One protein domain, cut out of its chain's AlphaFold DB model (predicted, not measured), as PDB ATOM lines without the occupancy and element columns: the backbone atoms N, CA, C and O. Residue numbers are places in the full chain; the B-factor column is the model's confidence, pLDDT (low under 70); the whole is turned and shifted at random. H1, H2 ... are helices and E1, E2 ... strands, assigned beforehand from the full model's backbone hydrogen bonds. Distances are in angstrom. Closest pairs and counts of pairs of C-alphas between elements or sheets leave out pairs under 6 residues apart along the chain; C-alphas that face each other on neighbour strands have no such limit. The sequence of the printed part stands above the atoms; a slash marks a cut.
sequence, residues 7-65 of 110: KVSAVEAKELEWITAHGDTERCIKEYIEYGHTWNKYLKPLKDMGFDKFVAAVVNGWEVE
ATOM      1  N   LYS A   7     199.430 180.024  55.817       94.19
ATOM      2  CA  LYS A   7     199.712 181.091  54.849       94.19
ATOM      3  C   LYS A   7     200.742 182.066  55.400       94.19
ATOM      4  O   LYS A   7     200.575 182.602  56.500       94.19
ATOM      5  N   VAL A   8     201.792 182.302  54.626       95.12
ATOM      6  CA  VAL A   8     202.899 183.192  54.986       95.12
ATOM      7  C   VAL A   8     203.259 184.096  53.812       95.12
ATOM      8  O   VAL A   8     203.062 183.729  52.660       95.12
ATOM      9  N   SER A   9     203.803 185.277  54.069       93.06
ATOM     10  CA  SER A   9     204.345 186.135  53.014       93.06
ATOM     11  C   SER A   9     205.594 185.516  52.373       93.06
ATOM     12  O   SER A   9     206.240 184.643  52.952       93.06
ATOM     13  N   ALA A  10     205.995 186.005  51.196       90.31
ATOM     14  CA  ALA A  10     207.224 185.554  50.538       90.31
ATOM     15  C   ALA A  10     208.486 185.782  51.395       90.31
ATOM     16  O   ALA A  10     209.425 184.989  51.346       90.31
ATOM     17  N   VAL A  11     208.504 186.849  52.205       91.19
ATOM     18  CA  VAL A  11     209.616 187.146  53.118       91.19
ATOM     19  C   VAL A  11     209.643 186.149  54.276       91.19
ATOM     20  O   VAL A  11     210.685 185.550  54.528       91.19
ATOM     21  N   GLU A  12     208.498 185.919  54.927       93.69
ATOM     22  CA  GLU A  12     208.361 184.904  55.985       93.69
ATOM     23  C   GLU A  12     208.749 183.508  55.459       93.69
ATOM     24  O   GLU A  12     209.488 182.787  56.121       93.69
ATOM     25  N   ALA A  13     208.315 183.142  54.246       94.56
ATOM     26  CA  ALA A  13     208.649 181.862  53.620       94.56
ATOM     27  C   ALA A  13     210.160 181.676  53.436       94.56
ATOM     28  O   ALA A  13     210.689 180.626  53.783       94.56
ATOM     29  N   LYS A  14     210.862 182.700  52.939       92.81
ATOM     30  CA  LYS A  14     212.315 182.643  52.733       92.81
ATOM     31  C   LYS A  14     213.079 182.459  54.049       92.81
ATOM     32  O   LYS A  14     214.069 181.733  54.095       92.81
ATOM     33  N   GLU A  15     212.636 183.114  55.119       92.81
ATOM     34  CA  GLU A  15     213.244 182.952  56.447       92.81
ATOM     35  C   GLU A  15     212.922 181.578  57.061       92.81
ATOM     36  O   GLU A  15     213.806 180.954  57.653       92.81
ATOM     37  N   LEU A  16     211.699 181.066  56.865       94.12
ATOM     38  CA  LEU A  16     211.310 179.706  57.256       94.12
ATOM     39  C   LEU A  16     212.138 178.641  56.522       94.12
ATOM     40  O   LEU A  16     212.628 177.707  57.153       94.12
ATOM     41  N   GLU A  17     212.347 178.785  55.211       93.81
ATOM     42  CA  GLU A  17     213.219 177.901  54.424       93.81
ATOM     43  C   GLU A  17     214.644 177.894  54.979       93.81
ATOM     44  O   GLU A  17     215.235 176.832  55.170       93.81
ATOM     45  N   TRP A  18     215.188 179.074  55.289       90.62
ATOM     46  CA  TRP A  18     216.534 179.175  55.837       90.62
ATOM     47  C   TRP A  18     216.654 178.467  57.191       90.62
ATOM     48  O   TRP A  18     217.577 177.675  57.375       90.62
ATOM     49  N   ILE A  19     215.726 178.699  58.125       89.56
ATOM     50  CA  ILE A  19     215.845 178.136  59.476       89.56
ATOM     51  C   ILE A  19     215.607 176.625  59.505       89.56
ATOM     52  O   ILE A  19     216.338 175.897  60.175       89.56
ATOM     53  N   THR A  20     214.643 176.140  58.719       90.00
ATOM     54  CA  THR A  20     214.305 174.710  58.644       90.00
ATOM     55  C   THR A  20     215.321 173.895  57.849       90.00
ATOM     56  O   THR A  20     215.435 172.691  58.056       90.00
ATOM     57  N   ALA A  21     216.123 174.530  56.987       88.81
ATOM     58  CA  ALA A  21     217.257 173.874  56.338       88.81
ATOM     59  C   ALA A  21     218.448 173.627  57.289       88.81
ATOM     60  O   ALA A  21     219.289 172.777  56.997       88.81
ATOM     61  N   HIS A  22     218.540 174.353  58.410       81.06
ATOM     62  CA  HIS A  22     219.695 174.326  59.326       81.06
ATOM     63  C   HIS A  22     219.374 173.768  60.726       81.06
ATOM     64  O   HIS A  22     220.257 173.716  61.590       81.06
ATOM     65  N   GLY A  23     218.135 173.337  60.964       79.81
ATOM     66  CA  GLY A  23     217.691 172.793  62.242       79.81
ATOM     67  C   GLY A  23     216.446 171.926  62.102       79.81
ATOM     68  O   GLY A  23     215.672 172.076  61.160       79.81
ATOM     69  N   ASP A  24     216.260 171.007  63.049       88.69
ATOM     70  CA  ASP A  24     214.992 170.297  63.194       88.69
ATOM     71  C   ASP A  24     213.922 171.192  63.849       88.69
ATOM     72  O   ASP A  24     214.208 172.250  64.420       88.69
ATOM     73  N   THR A  25     212.664 170.759  63.763       89.12
ATOM     74  CA  THR A  25     211.510 171.481  64.312       89.12
ATOM     75  C   THR A  25     211.682 171.834  65.790       89.12
ATOM     76  O   THR A  25     211.344 172.944  66.200       89.12
ATOM     77  N   GLU A  26     212.211 170.914  66.599       90.44
ATOM     78  CA  GLU A  26     212.368 171.114  68.040       90.44
ATOM     79  C   GLU A  26     213.395 172.212  68.333       90.44
ATOM     80  O   GLU A  26     213.134 173.115  69.134       90.44
ATOM     81  N   ARG A  27     214.532 172.178  67.638       88.88
ATOM     82  CA  ARG A  27     215.571 173.199  67.719       88.88
ATOM     83  C   ARG A  27     215.041 174.569  67.311       88.88
ATOM     84  O   ARG A  27     215.247 175.527  68.052       88.88
ATOM     85  N   CYS A  28     214.326 174.668  66.190       87.94
ATOM     86  CA  CYS A  28     213.753 175.936  65.729       87.94
ATOM     87  C   CYS A  28     212.812 176.560  66.775       87.94
ATOM     88  O   CYS A  28     212.862 177.767  67.015       87.94
ATOM     89  N   ILE A  29     211.975 175.744  67.427       90.31
ATOM     90  CA  ILE A  29     211.035 176.211  68.457       90.31
ATOM     91  C   ILE A  29     211.776 176.668  69.719       90.31
ATOM     92  O   ILE A  29     211.460 177.731  70.256       90.31
ATOM     93  N   LYS A  30     212.776 175.906  70.183       90.06
ATOM     94  CA  LYS A  30     213.592 176.294  71.346       90.06
ATOM     95  C   LYS A  30     214.334 177.601  71.093       90.06
ATOM     96  O   LYS A  30     214.248 178.516  71.908       90.06
ATOM     97  N   GLU A  31     214.982 177.733  69.936       87.81
ATOM     98  CA  GLU A  31     215.743 178.936  69.596       87.81
ATOM     99  C   GLU A  31     214.855 180.190  69.523       87.81
ATOM    100  O   GLU A  31     215.270 181.256  69.984       87.81
ATOM    101  N   TYR A  32     213.622 180.069  69.018       87.00
ATOM    102  CA  TYR A  32     212.649 181.170  68.990       87.00
ATOM    103  C   TYR A  32     212.323 181.708  70.398       87.00
ATOM    104  O   TYR A  32     212.119 182.916  70.582       87.00
ATOM    105  N   ILE A  33     212.246 180.814  71.389       86.19
ATOM    106  CA  ILE A  33     211.915 181.142  72.784       86.19
ATOM    107  C   ILE A  33     213.150 181.686  73.510       86.19
ATOM    108  O   ILE A  33     213.083 182.744  74.135       86.19
ATOM    109  N   GLU A  34     214.276 180.981  73.412       86.31
ATOM    110  CA  GLU A  34     215.489 181.253  74.191       86.31
ATOM    111  C   GLU A  34     216.264 182.474  73.672       86.31
ATOM    112  O   GLU A  34     216.810 183.248  74.462       86.31
ATOM    113  N   TYR A  35     216.266 182.714  72.356       82.19
ATOM    114  CA  TYR A  35     217.062 183.769  71.715       82.19
ATOM    115  C   TYR A  35     216.215 184.908  71.134       82.19
ATOM    116  O   TYR A  35     216.558 185.495  70.105       82.19
ATOM    117  N   GLY A  36     215.131 185.290  71.816       74.31
ATOM    118  CA  GLY A  36     214.185 186.301  71.322       74.31
ATOM    119  C   GLY A  36     214.820 187.629  70.868       74.31
ATOM    120  O   GLY A  36     214.353 188.234  69.906       74.31
ATOM    121  N   HIS A  37     215.919 188.068  71.492       74.19
ATOM    122  CA  HIS A  37     216.642 189.286  71.093       74.19
ATOM    123  C   HIS A  37     217.384 189.144  69.747       74.19
ATOM    124  O   HIS A  37     217.389 190.078  68.945       74.19
ATOM    125  N   THR A  38     217.992 187.984  69.478       78.25
ATOM    126  CA  THR A  38     218.679 187.676  68.216       78.25
ATOM    127  C   THR A  38     217.669 187.590  67.078       78.25
ATOM    128  O   THR A  38     217.875 188.174  66.015       78.25
ATOM    129  N   TRP A  39     216.532 186.945  67.337       79.19
ATOM    130  CA  TRP A  39     215.443 186.818  66.375       79.19
ATOM    131  C   TRP A  39     214.805 188.168  66.049       79.19
ATOM    132  O   TRP A  39     214.622 188.476  64.879       79.19
ATOM    133  N   ASN A  40     214.594 189.044  67.035       78.00
ATOM    134  CA  ASN A  40     214.117 190.410  66.780       78.00
ATOM    135  C   ASN A  40     215.024 191.209  65.831       78.00
ATOM    136  O   ASN A  40     214.549 192.110  65.142       78.00
ATOM    137  N   LYS A  41     216.330 190.918  65.826       80.88
ATOM    138  CA  LYS A  41     217.319 191.648  65.029       80.88
ATOM    139  C   LYS A  41     217.508 191.065  63.628       80.88
ATOM    140  O   LYS A  41     217.677 191.833  62.687       80.88
ATOM    141  N   TYR A  42     217.520 189.738  63.501       81.75
ATOM    142  CA  TYR A  42     217.910 189.053  62.262       81.75
ATOM    143  C   TYR A  42     216.783 188.262  61.591       81.75
ATOM    144  O   TYR A  42     216.905 187.944  60.416       81.75
ATOM    145  N   LEU A  43     215.705 187.963  62.318       85.81
ATOM    146  CA  LEU A  43     214.542 187.184  61.871       85.81
ATOM    147  C   LEU A  43     213.253 187.897  62.300       85.81
ATOM    148  O   LEU A  43     212.324 187.308  62.859       85.81
ATOM    149  N   LYS A  44     213.245 189.224  62.120       89.06
ATOM    150  CA  LYS A  44     212.138 190.081  62.548       89.06
ATOM    151  C   LYS A  44     210.806 189.646  61.914       89.06
ATOM    152  O   LYS A  44     209.841 189.573  62.667       89.06
ATOM    153  N   PRO A  45     210.728 189.299  60.613       90.69
ATOM    154  CA  PRO A  45     209.499 188.764  60.024       90.69
ATOM    155  C   PRO A  45     208.977 187.511  60.740       90.69
ATOM    156  O   PRO A  45     207.793 187.465  61.069       90.69
ATOM    157  N   LEU A  46     209.842 186.545  61.081       91.12
ATOM    158  CA  LEU A  46     209.425 185.380  61.878       91.12
ATOM    159  C   LEU A  46     208.991 185.740  63.301       91.12
ATOM    160  O   LEU A  46     208.168 185.040  63.881       91.12
ATOM    161  N   LYS A  47     209.512 186.818  63.895       89.94
ATOM    162  CA  LYS A  47     208.996 187.291  65.185       89.94
ATOM    163  C   LYS A  47     207.629 187.953  65.041       89.94
ATOM    164  O   LYS A  47     206.719 187.668  65.819       89.94
ATOM    165  N   ASP A  48     207.506 188.847  64.068       91.75
ATOM    166  CA  ASP A  48     206.307 189.645  63.831       91.75
ATOM    167  C   ASP A  48     205.103 188.760  63.478       91.75
ATOM    168  O   ASP A  48     203.977 189.095  63.836       91.75
ATOM    169  N   MET A  49     205.334 187.604  62.838       91.69
ATOM    170  CA  MET A  49     204.274 186.644  62.514       91.69
ATOM    171  C   MET A  49     203.628 186.005  63.760       91.69
ATOM    172  O   MET A  49     202.521 185.473  63.670       91.69
ATOM    173  N   GLY A  50     204.299 186.069  64.917       91.94
ATOM    174  CA  GLY A  50     203.833 185.532  66.191       91.94
ATOM    175  C   GLY A  50     204.215 184.067  66.425       91.94
ATOM    176  O   GLY A  50     204.385 183.280  65.496       91.94
ATOM    177  N   PHE A  51     204.327 183.693  67.706       92.25
ATOM    178  CA  PHE A  51     204.799 182.367  68.119       92.25
ATOM    179  C   PHE A  51     203.915 181.230  67.595       92.25
ATOM    180  O   PHE A  51     204.430 180.299  66.984       92.25
ATOM    181  N   ASP A  52     202.596 181.327  67.765       93.81
ATOM    182  CA  ASP A  52     201.672 180.256  67.372       93.81
ATOM    183  C   ASP A  52     201.703 180.003  65.860       93.81
ATOM    184  O   ASP A  52     201.749 178.857  65.412       93.81
ATOM    185  N   LYS A  53     201.741 181.082  65.063       94.69
ATOM    186  CA  LYS A  53     201.833 181.004  63.600       94.69
ATOM    187  C   LYS A  53     203.179 180.423  63.167       94.69
ATOM    188  O   LYS A  53     203.208 179.600  62.253       94.69
ATOM    189  N   PHE A  54     204.273 180.813  63.825       94.06
ATOM    190  CA  PHE A  54     205.604 180.259  63.581       94.06
ATOM    191  C   PHE A  54     205.651 178.753  63.875       94.06
ATOM    192  O   PHE A  54     206.014 177.974  62.996       94.06
ATOM    193  N   VAL A  55     205.212 178.319  65.061       94.06
ATOM    194  CA  VAL A  55     205.166 176.895  65.438       94.06
ATOM    195  C   VAL A  55     204.323 176.106  64.439       94.06
ATOM    196  O   VAL A  55     204.763 175.071  63.939       94.06
ATOM    197  N   ALA A  56     203.140 176.614  64.090       94.44
ATOM    198  CA  ALA A  56     202.282 175.972  63.104       94.44
ATOM    199  C   ALA A  56     202.960 175.864  61.728       94.44
ATOM    200  O   ALA A  56     202.838 174.827  61.084       94.44
ATOM    201  N   ALA A  57     203.704 176.884  61.287       94.44
ATOM    202  CA  ALA A  57     204.421 176.850  60.016       94.44
ATOM    203  C   ALA A  57     205.543 175.799  60.019       94.44
ATOM    204  O   ALA A  57     205.651 175.027  59.071       94.44
ATOM    205  N   VAL A  58     206.340 175.712  61.086       93.75
ATOM    206  CA  VAL A  58     207.456 174.749  61.165       93.75
ATOM    207  C   VAL A  58     206.963 173.303  61.339       93.75
ATOM    208  O   VAL A  58     207.602 172.379  60.844       93.75
ATOM    209  N   VAL A  59     205.824 173.089  62.009       93.38
ATOM    210  CA  VAL A  59     205.257 171.745  62.247       93.38
ATOM    211  C   VAL A  59     204.401 171.259  61.072       93.38
ATOM    212  O   VAL A  59     204.541 170.119  60.634       93.38
ATOM    213  N   ASN A  60     203.505 172.105  60.558       93.81
ATOM    214  CA  ASN A  60     202.519 171.722  59.537       93.81
ATOM    215  C   ASN A  60     202.951 172.096  58.111       93.81
ATOM    216  O   ASN A  60     202.301 171.704  57.139       93.81
ATOM    217  N   GLY A  61     204.030 172.864  57.973       93.12
ATOM    218  CA  GLY A  61     204.449 173.474  56.719       93.12
ATOM    219  C   GLY A  61     203.686 174.762  56.398       93.12
ATOM    220  O   GLY A  61     202.677 175.116  57.019       93.12
ATOM    221  N   TRP A  62     204.166 175.463  55.374       95.44
ATOM    222  CA  TRP A  62     203.609 176.736  54.924       95.44
ATOM    223  C   TRP A  62     203.313 176.751  53.423       95.44
ATOM    224  O   TRP A  62     203.791 175.916  52.650       95.44
ATOM    225  N   GLU A  63     202.492 177.716  53.019       94.31
ATOM    226  CA  GLU A  63     202.293 178.119  51.632       94.31
ATOM    227  C   GLU A  63     202.469 179.634  51.507       94.31
ATOM    228  O   GLU A  63     202.036 180.398  52.373       94.31
ATOM    229  N   VAL A  64     203.124 180.072  50.431       93.38
ATOM    230  CA  VAL A  64     203.339 181.499  50.186       93.38
ATOM    231  C   VAL A  64     202.030 182.124  49.717       93.38
ATOM    232  O   VAL A  64     201.460 181.727  48.698       93.38
ATOM    233  N   GLU A  65     201.559 183.124  50.448       91.12
ATOM    234  CA  GLU A  65     200.448 183.965  50.050       91.12
ATOM    235  C   GLU A  65     200.881 184.859  48.889       91.12
ATOM    236  O   GLU A  65     201.721 185.746  49.034       91.12
TER     237      GLU A  65
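This is residues 7 to 65 of the 110 residues of an uncharacterized protein of Paenibacillus sp. OV219 (UniProt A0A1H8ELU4). The model is a small rounded cluster of helices: H2 and H5 lie side by side and run opposite ways, while H1 stands at a large angle to both and packs on H5 with its residues 16 to 20. The short helices H3 and H4 lie beyond the end of H2 and the start of H5, and the two ends of the printed part come together, residues 7 to 8 pairing in parallel with residues 63 to 64 of E1. The printed part has 59 residues with five named helices and one named strand, in the order H1, H2, H3, H4, H5, E1; its class is mostly helix. It is compact, with a radius of gyration of the C-alphas of 10.2 A and spans of 28 by 21 by 20 A.

H1, residues 10 to 22, is close to but not clearly touching H2, residues 25 to 34; they are about perpendicular at 73 degrees, and their closest C-alphas, those of Ile 19 and Cys 28, are 7.0 A apart. H2 is close to but not clearly touching H3, residues 36 to 42, with the C-alphas of Tyr 32 and Trp 39 closest at 6.8 A. H3 and H4, residues 44 to 48, touch only at the corner, and only just, with 3 pairs of C-alphas within 8 A; the closest are those of Asn 40 and Lys 47, 6.2 A apart. H1 touches H4 with residues 11 to 16 alone, the C-alphas of Glu 12 and Pro 45 being closest at 5.7 A. H5, residues 51 to 60, touches H2 at a shallow tilt of 12 degrees, opposite ways, with the C-alphas of Thr 25 and Val 58 closest at 6.1 A. H1 and H5 only just touch, with 3 pairs of C-alphas within 8 A, the closest being Thr 20 and Val 58 at 7.3 A; they run the same way at a steep tilt of 65 degrees. E1, residues 62 to 64, pairs with no named strand, and its closest C-alpha to H1 is that of Val 64, 5.6 A from that of Ala 10. H1 and H3 are apart, and so are H3 and H5. Each O i to N i+4 pair is within hydrogen-bond range in H2, H3, H4 and H5, and 8 of 9 are in H1.

H1, 18.9 A from first to last C-alpha, begins with C-alpha 10 at (207.224, 185.554, 50.538). H2 measures 14.5 A, H3 10.2 A and H4 6.0 A. H5 measures 13.9 A and begins with C-alpha 51 at (204.799, 182.367, 68.119). E1, 6.7 A long, ends with C-alpha 64 at (203.339, 181.499, 50.186).

The two C-alphas farthest apart, those of Glu 34 and Glu 65, are 28.6 A apart, while those of Lys 7 and Glu 65, the first and last printed, are 5.6 A apart. The printed part has no cut, and the five links between its named elements are tight. The mean pLDDT of the printed part is 89.4, and no printed residue is under 70.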